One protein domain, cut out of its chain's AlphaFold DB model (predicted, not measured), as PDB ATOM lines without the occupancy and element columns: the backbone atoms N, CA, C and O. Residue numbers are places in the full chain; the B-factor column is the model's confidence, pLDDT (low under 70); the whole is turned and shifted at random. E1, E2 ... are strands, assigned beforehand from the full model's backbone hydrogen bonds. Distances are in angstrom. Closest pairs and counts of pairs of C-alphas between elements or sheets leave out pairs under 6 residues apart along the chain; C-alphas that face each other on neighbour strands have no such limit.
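Overview. This is residues 3 to 64 of the 245 residues of the protein "AMPK1_CBM domain-containing protein" of Crocinitomicaceae bacterium TMED45 (UniProt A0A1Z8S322). With little regular structure, the domain is two small hairpins set apart, E1 with E2 and E3 with E4, joined by a long looping stretch, residues 25 to 53. The 62 printed residues hold no named helix and four strands, E1 to E4 in chain order, in two antiparallel sheets; the class is all strand, with 18 residues in named elements. The whole is only just extended, close to loose, with a radius of gyration of the C-alphas of 16.2 A, and spans 45 by 29 by 18 A.

Arrangement. E2, residues 19 to 24, and E1, residues 3 to 6, form an antiparallel hairpin at 156 degrees; N 5 and O 20 are within hydrogen-bond range at 2.9 A. E3, residues 54 to 57, and E4, residues 60 to 63, form an antiparallel hairpin at 151 degrees; N 62 and O 55 are within hydrogen-bond range at 2.8 A. E1 and E2 are apart from E3 and E4.

Along the chain. E2 is 14.0 A long. E1, 9.9 A, begins at C-alpha 3 (-17.076, 13.541, -40.738). E3 and E4 each measure 9.7 A; E4 ends at C-alpha 63 (-5.916, 21.554, -26.906).

Size, cuts and confidence. The two farthest C-alphas, of Thr 10 and Leu 46, are 45.9 A apart. Links E1 to E2 and E2 to E3 are long. The printed part has no cut; no printed residue is under 70 in pLDDT.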
ATOM      1  N   TYR A   3     -16.047  14.485 -41.140       95.25
ATOM      2  CA  TYR A   3     -17.076  13.541 -40.738       95.25
ATOM      3  C   TYR A   3     -17.694  12.865 -41.953       95.25
ATOM      4  O   TYR A   3     -17.981  13.493 -42.974       95.25
ATOM      5  N   TYR A   4     -17.889  11.558 -41.829       97.19
ATOM      6  CA  TYR A   4     -18.448  10.728 -42.877       97.19
ATOM      7  C   TYR A   4     -19.636   9.942 -42.326       97.19
ATOM      8  O   TYR A   4     -19.494   9.228 -41.331       97.19
ATOM      9  N   ALA A   5     -20.774  10.012 -43.011       96.75
ATOM     10  CA  ALA A   5     -21.917   9.159 -42.726       96.75
ATOM     11  C   ALA A   5     -21.665   7.733 -43.232       96.75
ATOM     12  O   ALA A   5     -21.034   7.517 -44.271       96.75
ATOM     13  N   TYR A   6     -22.187   6.744 -42.506       96.75
ATOM     14  CA  TYR A   6     -22.188   5.353 -42.951       96.75
ATOM     15  C   TYR A   6     -23.305   5.128 -43.981       96.75
ATOM     16  O   TYR A   6     -24.488   5.118 -43.650       96.75
ATOM     17  N   THR A   7     -22.918   4.929 -45.238       96.31
ATOM     18  CA  THR A   7     -23.792   4.772 -46.410       96.31
ATOM     19  C   THR A   7     -23.379   3.521 -47.204       96.31
ATOM     20  O   THR A   7     -22.713   3.614 -48.244       96.31
ATOM     21  N   PRO A   8     -23.692   2.315 -46.703       96.06
ATOM     22  CA  PRO A   8     -23.213   1.077 -47.300       96.06
ATOM     23  C   PRO A   8     -23.777   0.856 -48.708       96.06
ATOM     24  O   PRO A   8     -24.971   1.016 -48.951       96.06
ATOM     25  N   GLY A   9     -22.909   0.459 -49.642       93.44
ATOM     26  CA  GLY A   9     -23.271   0.184 -51.041       93.44
ATOM     27  C   GLY A   9     -23.419   1.412 -51.948       93.44
ATOM     28  O   GLY A   9     -23.442   1.248 -53.167       93.44
ATOM     29  N   THR A  10     -23.478   2.623 -51.388       95.75
ATOM     30  CA  THR A  10     -23.566   3.886 -52.147       95.75
ATOM     31  C   THR A  10     -22.442   4.873 -51.839       95.75
ATOM     32  O   THR A  10     -22.277   5.839 -52.582       95.75
ATOM     33  N   GLY A  11     -21.672   4.640 -50.773       95.56
ATOM     34  CA  GLY A  11     -20.552   5.491 -50.394       95.56
ATOM     35  C   GLY A  11     -19.364   5.416 -51.351       95.56
ATOM     36  O   GLY A  11     -19.317   4.638 -52.308       95.56
ATOM     37  N   ASN A  12     -18.372   6.259 -51.080       96.12
ATOM     38  CA  ASN A  12     -17.170   6.404 -51.902       96.12
ATOM     39  C   ASN A  12     -15.868   6.516 -51.090       96.12
ATOM     40  O   ASN A  12     -14.805   6.713 -51.677       96.12
ATOM     41  N   ALA A  13     -15.938   6.388 -49.764       95.06
ATOM     42  CA  ALA A  13     -14.800   6.496 -48.861       95.06
ATOM     43  C   ALA A  13     -14.780   5.368 -47.815       95.06
ATOM     44  O   ALA A  13     -15.782   4.691 -47.567       95.06
ATOM     45  N   GLY A  14     -13.619   5.186 -47.181       93.38
ATOM     46  CA  GLY A  14     -13.414   4.223 -46.099       93.38
ATOM     47  C   GLY A  14     -13.448   2.758 -46.545       93.38
ATOM     48  O   GLY A  14     -13.335   2.423 -47.726       93.38
ATOM     49  N   THR A  15     -13.576   1.856 -45.572       93.38
ATOM     50  CA  THR A  15     -13.597   0.410 -45.820       93.38
ATOM     51  C   THR A  15     -14.779   0.033 -46.712       93.38
ATOM     52  O   THR A  15     -15.928   0.350 -46.401       93.38
ATOM     53  N   SER A  16     -14.489  -0.660 -47.818       94.88
ATOM     54  CA  SER A  16     -15.475  -1.113 -48.813       94.88
ATOM     55  C   SER A  16     -16.311   0.003 -49.455       94.88
ATOM     56  O   SER A  16     -17.379  -0.286 -49.983       94.88
ATOM     57  N   ASN A  17     -15.840   1.256 -49.425       95.94
ATOM     58  CA  ASN A  17     -16.597   2.427 -49.883       95.94
ATOM     59  C   ASN A  17     -17.965   2.565 -49.192       95.94
ATOM     60  O   ASN A  17     -18.941   2.984 -49.801       95.94
ATOM     61  N   ASN A  18     -18.063   2.199 -47.916       97.44
ATOM     62  CA  ASN A  18     -19.330   2.268 -47.188       97.44
ATOM     63  C   ASN A  18     -19.600   3.629 -46.536       97.44
ATOM     64  O   ASN A  18     -20.501   3.725 -45.710       97.44
ATOM     65  N   TYR A  19     -18.832   4.668 -46.861       98.00
ATOM     66  CA  TYR A  19     -18.955   5.973 -46.221       98.00
ATOM     67  C   TYR A  19     -19.026   7.102 -47.246       98.00
ATOM     68  O   TYR A  19     -18.380   7.028 -48.296       98.00
ATOM     69  N   THR A  20     -19.778   8.150 -46.919       97.81
ATOM     70  CA  THR A  20     -19.911   9.377 -47.719       97.81
ATOM     71  C   THR A  20     -19.524  10.573 -46.864       97.81
ATOM     72  O   THR A  20     -19.900  10.640 -45.698       97.81
ATOM     73  N   LEU A  21     -18.727  11.489 -47.422       97.38
ATOM     74  CA  LEU A  21     -18.338  12.716 -46.727       97.38
ATOM     75  C   LEU A  21     -19.570  13.603 -46.531       97.38
ATOM     76  O   LEU A  21     -20.235  13.926 -47.510       97.38
ATOM     77  N   GLU A  22     -19.817  14.016 -45.293       96.19
ATOM     78  CA  GLU A  22     -20.909  14.931 -44.943       96.19
ATOM     79  C   GLU A  22     -20.377  16.354 -44.791       96.19
ATOM     80  O   GLU A  22     -20.839  17.279 -45.453       96.19
ATOM     81  N   TRP A  23     -19.346  16.526 -43.964       95.38
ATOM     82  CA  TRP A  23     -18.771  17.838 -43.708       95.38
ATOM     83  C   TRP A  23     -17.285  17.767 -43.369       95.38
ATOM     84  O   TRP A  23     -16.729  16.737 -42.968       95.38
ATOM     85  N   VAL A  24     -16.639  18.909 -43.571       95.62
ATOM     86  CA  VAL A  24     -15.244  19.170 -43.243       95.62
ATOM     87  C   VAL A  24     -15.220  20.421 -42.387       95.62
ATOM     88  O   VAL A  24     -15.946  21.369 -42.664       95.62
ATOM     89  N   ASP A  25     -14.385  20.392 -41.363       94.62
ATOM     90  CA  ASP A  25     -14.077  21.551 -40.547       94.62
ATOM     91  C   ASP A  25     -12.575  21.786 -40.612       94.62
ATOM     92  O   ASP A  25     -11.801  20.920 -40.196       94.62
ATOM     93  N   ASP A  26     -12.150  22.898 -41.187       94.62
ATOM     94  CA  ASP A  26     -10.728  23.211 -41.307       94.62
ATOM     95  C   ASP A  26     -10.182  23.904 -40.047       94.62
ATOM     96  O   ASP A  26      -8.971  24.055 -39.936       94.62
ATOM     97  N   PHE A  27     -11.042  24.222 -39.065       93.94
ATOM     98  CA  PHE A  27     -10.705  24.960 -37.845       93.94
ATOM     99  C   PHE A  27     -10.027  26.307 -38.129       93.94
ATOM    100  O   PHE A  27      -9.058  26.671 -37.474       93.94
ATOM    101  N   ASP A  28     -10.555  27.077 -39.085       91.25
ATOM    102  CA  ASP A  28     -10.214  28.502 -39.224       91.25
ATOM    103  C   ASP A  28     -10.779  29.327 -38.052       91.25
ATOM    104  O   ASP A  28     -10.179  30.311 -37.614       91.25
ATOM    105  N   THR A  29     -11.924  28.891 -37.519       90.25
ATOM    106  CA  THR A  29     -12.586  29.374 -36.300       90.25
ATOM    107  C   THR A  29     -13.253  28.198 -35.585       90.25
ATOM    108  O   THR A  29     -13.485  27.157 -36.202       90.25
ATOM    109  N   LEU A  30     -13.611  28.357 -34.307       88.56
ATOM    110  CA  LEU A  30     -14.419  27.361 -33.603       88.56
ATOM    111  C   LEU A  30     -15.907  27.562 -33.942       88.56
ATOM    112  O   LEU A  30     -16.503  28.565 -33.561       88.56
ATOM    113  N   ASP A  31     -16.488  26.626 -34.693       89.12
ATOM    114  CA  ASP A  31     -17.913  26.623 -35.051       89.12
ATOM    115  C   ASP A  31     -18.762  26.149 -33.859       89.12
ATOM    116  O   ASP A  31     -18.910  24.946 -33.642       89.12
ATOM    117  N   ALA A  32     -19.319  27.095 -33.097       84.19
ATOM    118  CA  ALA A  32     -20.137  26.825 -31.909       84.19
ATOM    119  C   ALA A  32     -21.463  26.096 -32.211       84.19
ATOM    120  O   ALA A  32     -22.101  25.576 -31.306       84.19
ATOM    121  N   THR A  33     -21.882  26.008 -33.481       84.69
ATOM    122  CA  THR A  33     -23.059  25.197 -33.864       84.69
ATOM    123  C   THR A  33     -22.737  23.706 -33.965       84.69
ATOM    124  O   THR A  33     -23.632  22.871 -34.103       84.69
ATOM    125  N   ARG A  34     -21.445  23.361 -33.940       88.75
ATOM    126  CA  ARG A  34     -20.940  21.999 -34.127       88.75
ATOM    127  C   ARG A  34     -20.096  21.520 -32.959       88.75
ATOM    128  O   ARG A  34     -20.126  20.333 -32.640       88.75
ATOM    129  N   TRP A  35     -19.297  22.413 -32.398       90.25
ATOM    130  CA  TRP A  35     -18.339  22.115 -31.351       90.25
ATOM    131  C   TRP A  35     -18.725  22.825 -30.077       90.25
ATOM    132  O   TRP A  35     -19.137  23.980 -30.104       90.25
ATOM    133  N   ASP A  36     -18.489  22.132 -28.978       86.62
ATOM    134  CA  ASP A  36     -18.671  22.647 -27.638       86.62
ATOM    135  C   ASP A  36     -17.345  22.583 -26.864       86.62
ATOM    136  O   ASP A  36     -16.441  21.802 -27.206       86.62
ATOM    137  N   ARG A  37     -17.219  23.425 -25.841       88.56
ATOM    138  CA  ARG A  37     -16.081  23.486 -24.924       88.56
ATOM    139  C   ARG A  37     -16.579  23.167 -23.527       88.56
ATOM    140  O   ARG A  37     -17.002  24.049 -22.803       88.56
ATOM    141  N   SER A  38     -16.455  21.905 -23.154       85.50
ATOM    142  CA  SER A  38     -16.999  21.444 -21.886       85.50
ATOM    143  C   SER A  38     -16.037  21.648 -20.711       85.50
ATOM    144  O   SER A  38     -14.829  21.379 -20.806       85.50
ATOM    145  N   GLU A  39     -16.602  22.052 -19.579       89.69
ATOM    146  CA  GLU A  39     -15.996  22.017 -18.243       89.69
ATOM    147  C   GLU A  39     -16.164  20.644 -17.552       89.69
ATOM    148  O   GLU A  39     -15.647  20.412 -16.453       89.69
ATOM    149  N   ASP A  40     -16.849  19.701 -18.202       88.31
ATOM    150  CA  ASP A  40     -17.276  18.448 -17.594       88.31
ATOM    151  C   ASP A  40     -16.259  17.316 -17.750       88.31
ATOM    152  O   ASP A  40     -15.620  17.117 -18.785       88.31
ATOM    153  N   GLY A  41     -16.175  16.482 -16.713       85.25
ATOM    154  CA  GLY A  41     -15.373  15.265 -16.709       85.25
ATOM    155  C   GLY A  41     -13.923  15.450 -16.253       85.25
ATOM    156  O   GLY A  41     -13.454  16.522 -15.869       85.25
ATOM    157  N   SER A  42     -13.187  14.338 -16.250       84.44
ATOM    158  CA  SER A  42     -11.802  14.298 -15.773       84.44
ATOM    159  C   SER A  42     -10.918  13.393 -16.622       84.44
ATOM    160  O   SER A  42     -11.358  12.392 -17.192       84.44
ATOM    161  N   VAL A  43      -9.633  13.735 -16.670       81.06
ATOM    162  CA  VAL A  43      -8.578  12.916 -17.269       81.06
ATOM    163  C   VAL A  43      -7.733  12.339 -16.138       81.06
ATOM    164  O   VAL A  43      -6.712  12.892 -15.722       81.06
ATOM    165  N   GLY A  44      -8.184  11.199 -15.611       81.19
ATOM    166  CA  GLY A  44      -7.590  10.594 -14.420       81.19
ATOM    167  C   GLY A  44      -7.780  11.464 -13.166       81.19
ATOM    168  O   GLY A  44      -8.615  12.362 -13.155       81.19
ATOM    169  N   PRO A  45      -7.019  11.220 -12.086       81.00
ATOM    170  CA  PRO A  45      -7.257  11.888 -10.804       81.00
ATOM    171  C   PRO A  45      -6.656  13.299 -10.697       81.00
ATOM    172  O   PRO A  45      -6.755  13.909  -9.638       81.00
ATOM    173  N   LEU A  46      -5.960  13.785 -11.732       81.81
ATOM    174  CA  LEU A  46      -5.116  14.987 -11.642       81.81
ATOM    175  C   LEU A  46      -5.550  16.132 -12.558       81.81
ATOM    176  O   LEU A  46      -5.080  17.250 -12.364       81.81
ATOM    177  N   CYS A  47      -6.404  15.866 -13.546       85.06
ATOM    178  CA  CYS A  47      -6.795  16.848 -14.549       85.06
ATOM    179  C   CYS A  47      -8.313  16.844 -14.725       85.06
ATOM    180  O   CYS A  47      -8.926  15.779 -14.818       85.06
ATOM    181  N   THR A  48      -8.894  18.030 -14.838       86.56
ATOM    182  CA  THR A  48     -10.270  18.247 -15.297       86.56
ATOM    183  C   THR A  48     -10.239  18.834 -16.704       86.56
ATOM    184  O   THR A  48      -9.214  19.383 -17.126       86.56
ATOM    185  N   PHE A  49     -11.338  18.700 -17.444       89.00
ATOM    186  CA  PHE A  49     -11.515  19.490 -18.660       89.00
ATOM    187  C   PHE A  49     -11.762  20.957 -18.294       89.00
ATOM    188  O   PHE A  49     -12.152  21.255 -17.168       89.00
ATOM    189  N   ARG A  50     -11.390  21.859 -19.206       88.56
ATOM    190  CA  ARG A  50     -11.525  23.314 -19.078       88.56
ATOM    191  C   ARG A  50     -11.724  23.895 -20.473       88.56
ATOM    192  O   ARG A  50     -10.869  23.667 -21.336       88.56
ATOM    193  N   GLY A  51     -12.772  24.680 -20.681       87.81
ATOM    194  CA  GLY A  51     -13.041  25.367 -21.940       87.81
ATOM    195  C   GLY A  51     -11.935  26.358 -22.305       87.81
ATOM    196  O   GLY A  51     -11.507  26.397 -23.460       87.81
ATOM    197  N   ALA A  52     -11.354  27.046 -21.314       88.62
ATOM    198  CA  ALA A  52     -10.170  27.903 -21.478       88.62
ATOM    199  C   ALA A  52      -8.952  27.225 -22.137       88.62
ATOM    200  O   ALA A  52      -8.061  27.913 -22.633       88.62
ATOM    201  N   ASN A  53      -8.880  25.891 -22.130       91.38
ATOM    202  CA  ASN A  53      -7.776  25.136 -22.726       91.38
ATOM    203  C   ASN A  53      -8.019  24.744 -24.194       91.38
ATOM    204  O   ASN A  53      -7.204  24.013 -24.770       91.38
ATOM    205  N   VAL A  54      -9.114  25.226 -24.789       92.19
ATOM    206  CA  VAL A  54      -9.515  24.976 -26.175       92.19
ATOM    207  C   VAL A  54      -9.518  26.292 -26.950       92.19
ATOM    208  O   VAL A  54     -10.318  27.185 -26.680       92.19
ATOM    209  N   GLU A  55      -8.651  26.404 -27.954       92.75
ATOM    210  CA  GLU A  55      -8.571  27.591 -28.813       92.75
ATOM    211  C   GLU A  55      -8.259  27.197 -30.261       92.75
ATOM    212  O   GLU A  55      -7.650  26.161 -30.523       92.75
ATOM    213  N   VAL A  56      -8.657  28.033 -31.218       93.31
ATOM    214  CA  VAL A  56      -8.203  27.942 -32.607       93.31
ATOM    215  C   VAL A  56      -7.140  29.006 -32.851       93.31
ATOM    216  O   VAL A  56      -7.429  30.201 -32.836       93.31
ATOM    217  N   VAL A  57      -5.905  28.578 -33.108       93.62
ATOM    218  CA  VAL A  57      -4.768  29.482 -33.317       93.62
ATOM    219  C   VAL A  57      -4.071  29.123 -34.618       93.62
ATOM    220  O   VAL A  57      -3.555  28.022 -34.785       93.62
ATOM    221  N   GLY A  58      -4.028  30.079 -35.548       91.19
ATOM    222  CA  GLY A  58      -3.345  29.899 -36.831       91.19
ATOM    223  C   GLY A  58      -4.014  28.890 -37.772       91.19
ATOM    224  O   GLY A  58      -3.313  28.303 -38.591       91.19
ATOM    225  N   GLY A  59      -5.334  28.702 -37.663       91.00
ATOM    226  CA  GLY A  59      -6.085  27.719 -38.457       91.00
ATOM    227  C   GLY A  59      -5.973  26.285 -37.931       91.00
ATOM    228  O   GLY A  59      -6.207  25.332 -38.667       91.00
ATOM    229  N   GLU A  60      -5.549  26.111 -36.676       92.62
ATOM    230  CA  GLU A  60      -5.448  24.805 -36.031       92.62
ATOM    231  C   GLU A  60      -6.166  24.823 -34.680       92.62
ATOM    232  O   GLU A  60      -5.986  25.744 -33.880       92.62
ATOM    233  N   LEU A  61      -6.940  23.770 -34.404       94.88
ATOM    234  CA  LEU A  61      -7.484  23.507 -33.074       94.88
ATOM    235  C   LEU A  61      -6.346  23.111 -32.126       94.88
ATOM    236  O   LEU A  61      -5.689  22.085 -32.321       94.88
ATOM    237  N   GLN A  62      -6.150  23.900 -31.078       94.62
ATOM    238  CA  GLN A  62      -5.192  23.648 -30.014       94.62
ATOM    239  C   GLN A  62      -5.921  23.216 -28.742       94.62
ATOM    240  O   GLN A  62      -6.822  23.895 -28.257       94.62
ATOM    241  N   LEU A  63      -5.492  22.075 -28.202       93.62
ATOM    242  CA  LEU A  63      -5.916  21.554 -26.906       93.62
ATOM    243  C   LEU A  63      -4.704  21.579 -25.979       93.62
ATOM    244  O   LEU A  63      -3.719  20.874 -26.226       93.62
ATOM    245  N   THR A  64      -4.759  22.397 -24.935       92.06
ATOM    246  CA  THR A  64      -3.621  22.620 -24.036       92.06
ATOM    247  C   THR A  64      -3.847  21.948 -22.686       92.06
ATOM    248  O   THR A  64      -4.959  21.883 -22.179       92.06
TER     249      THR A  64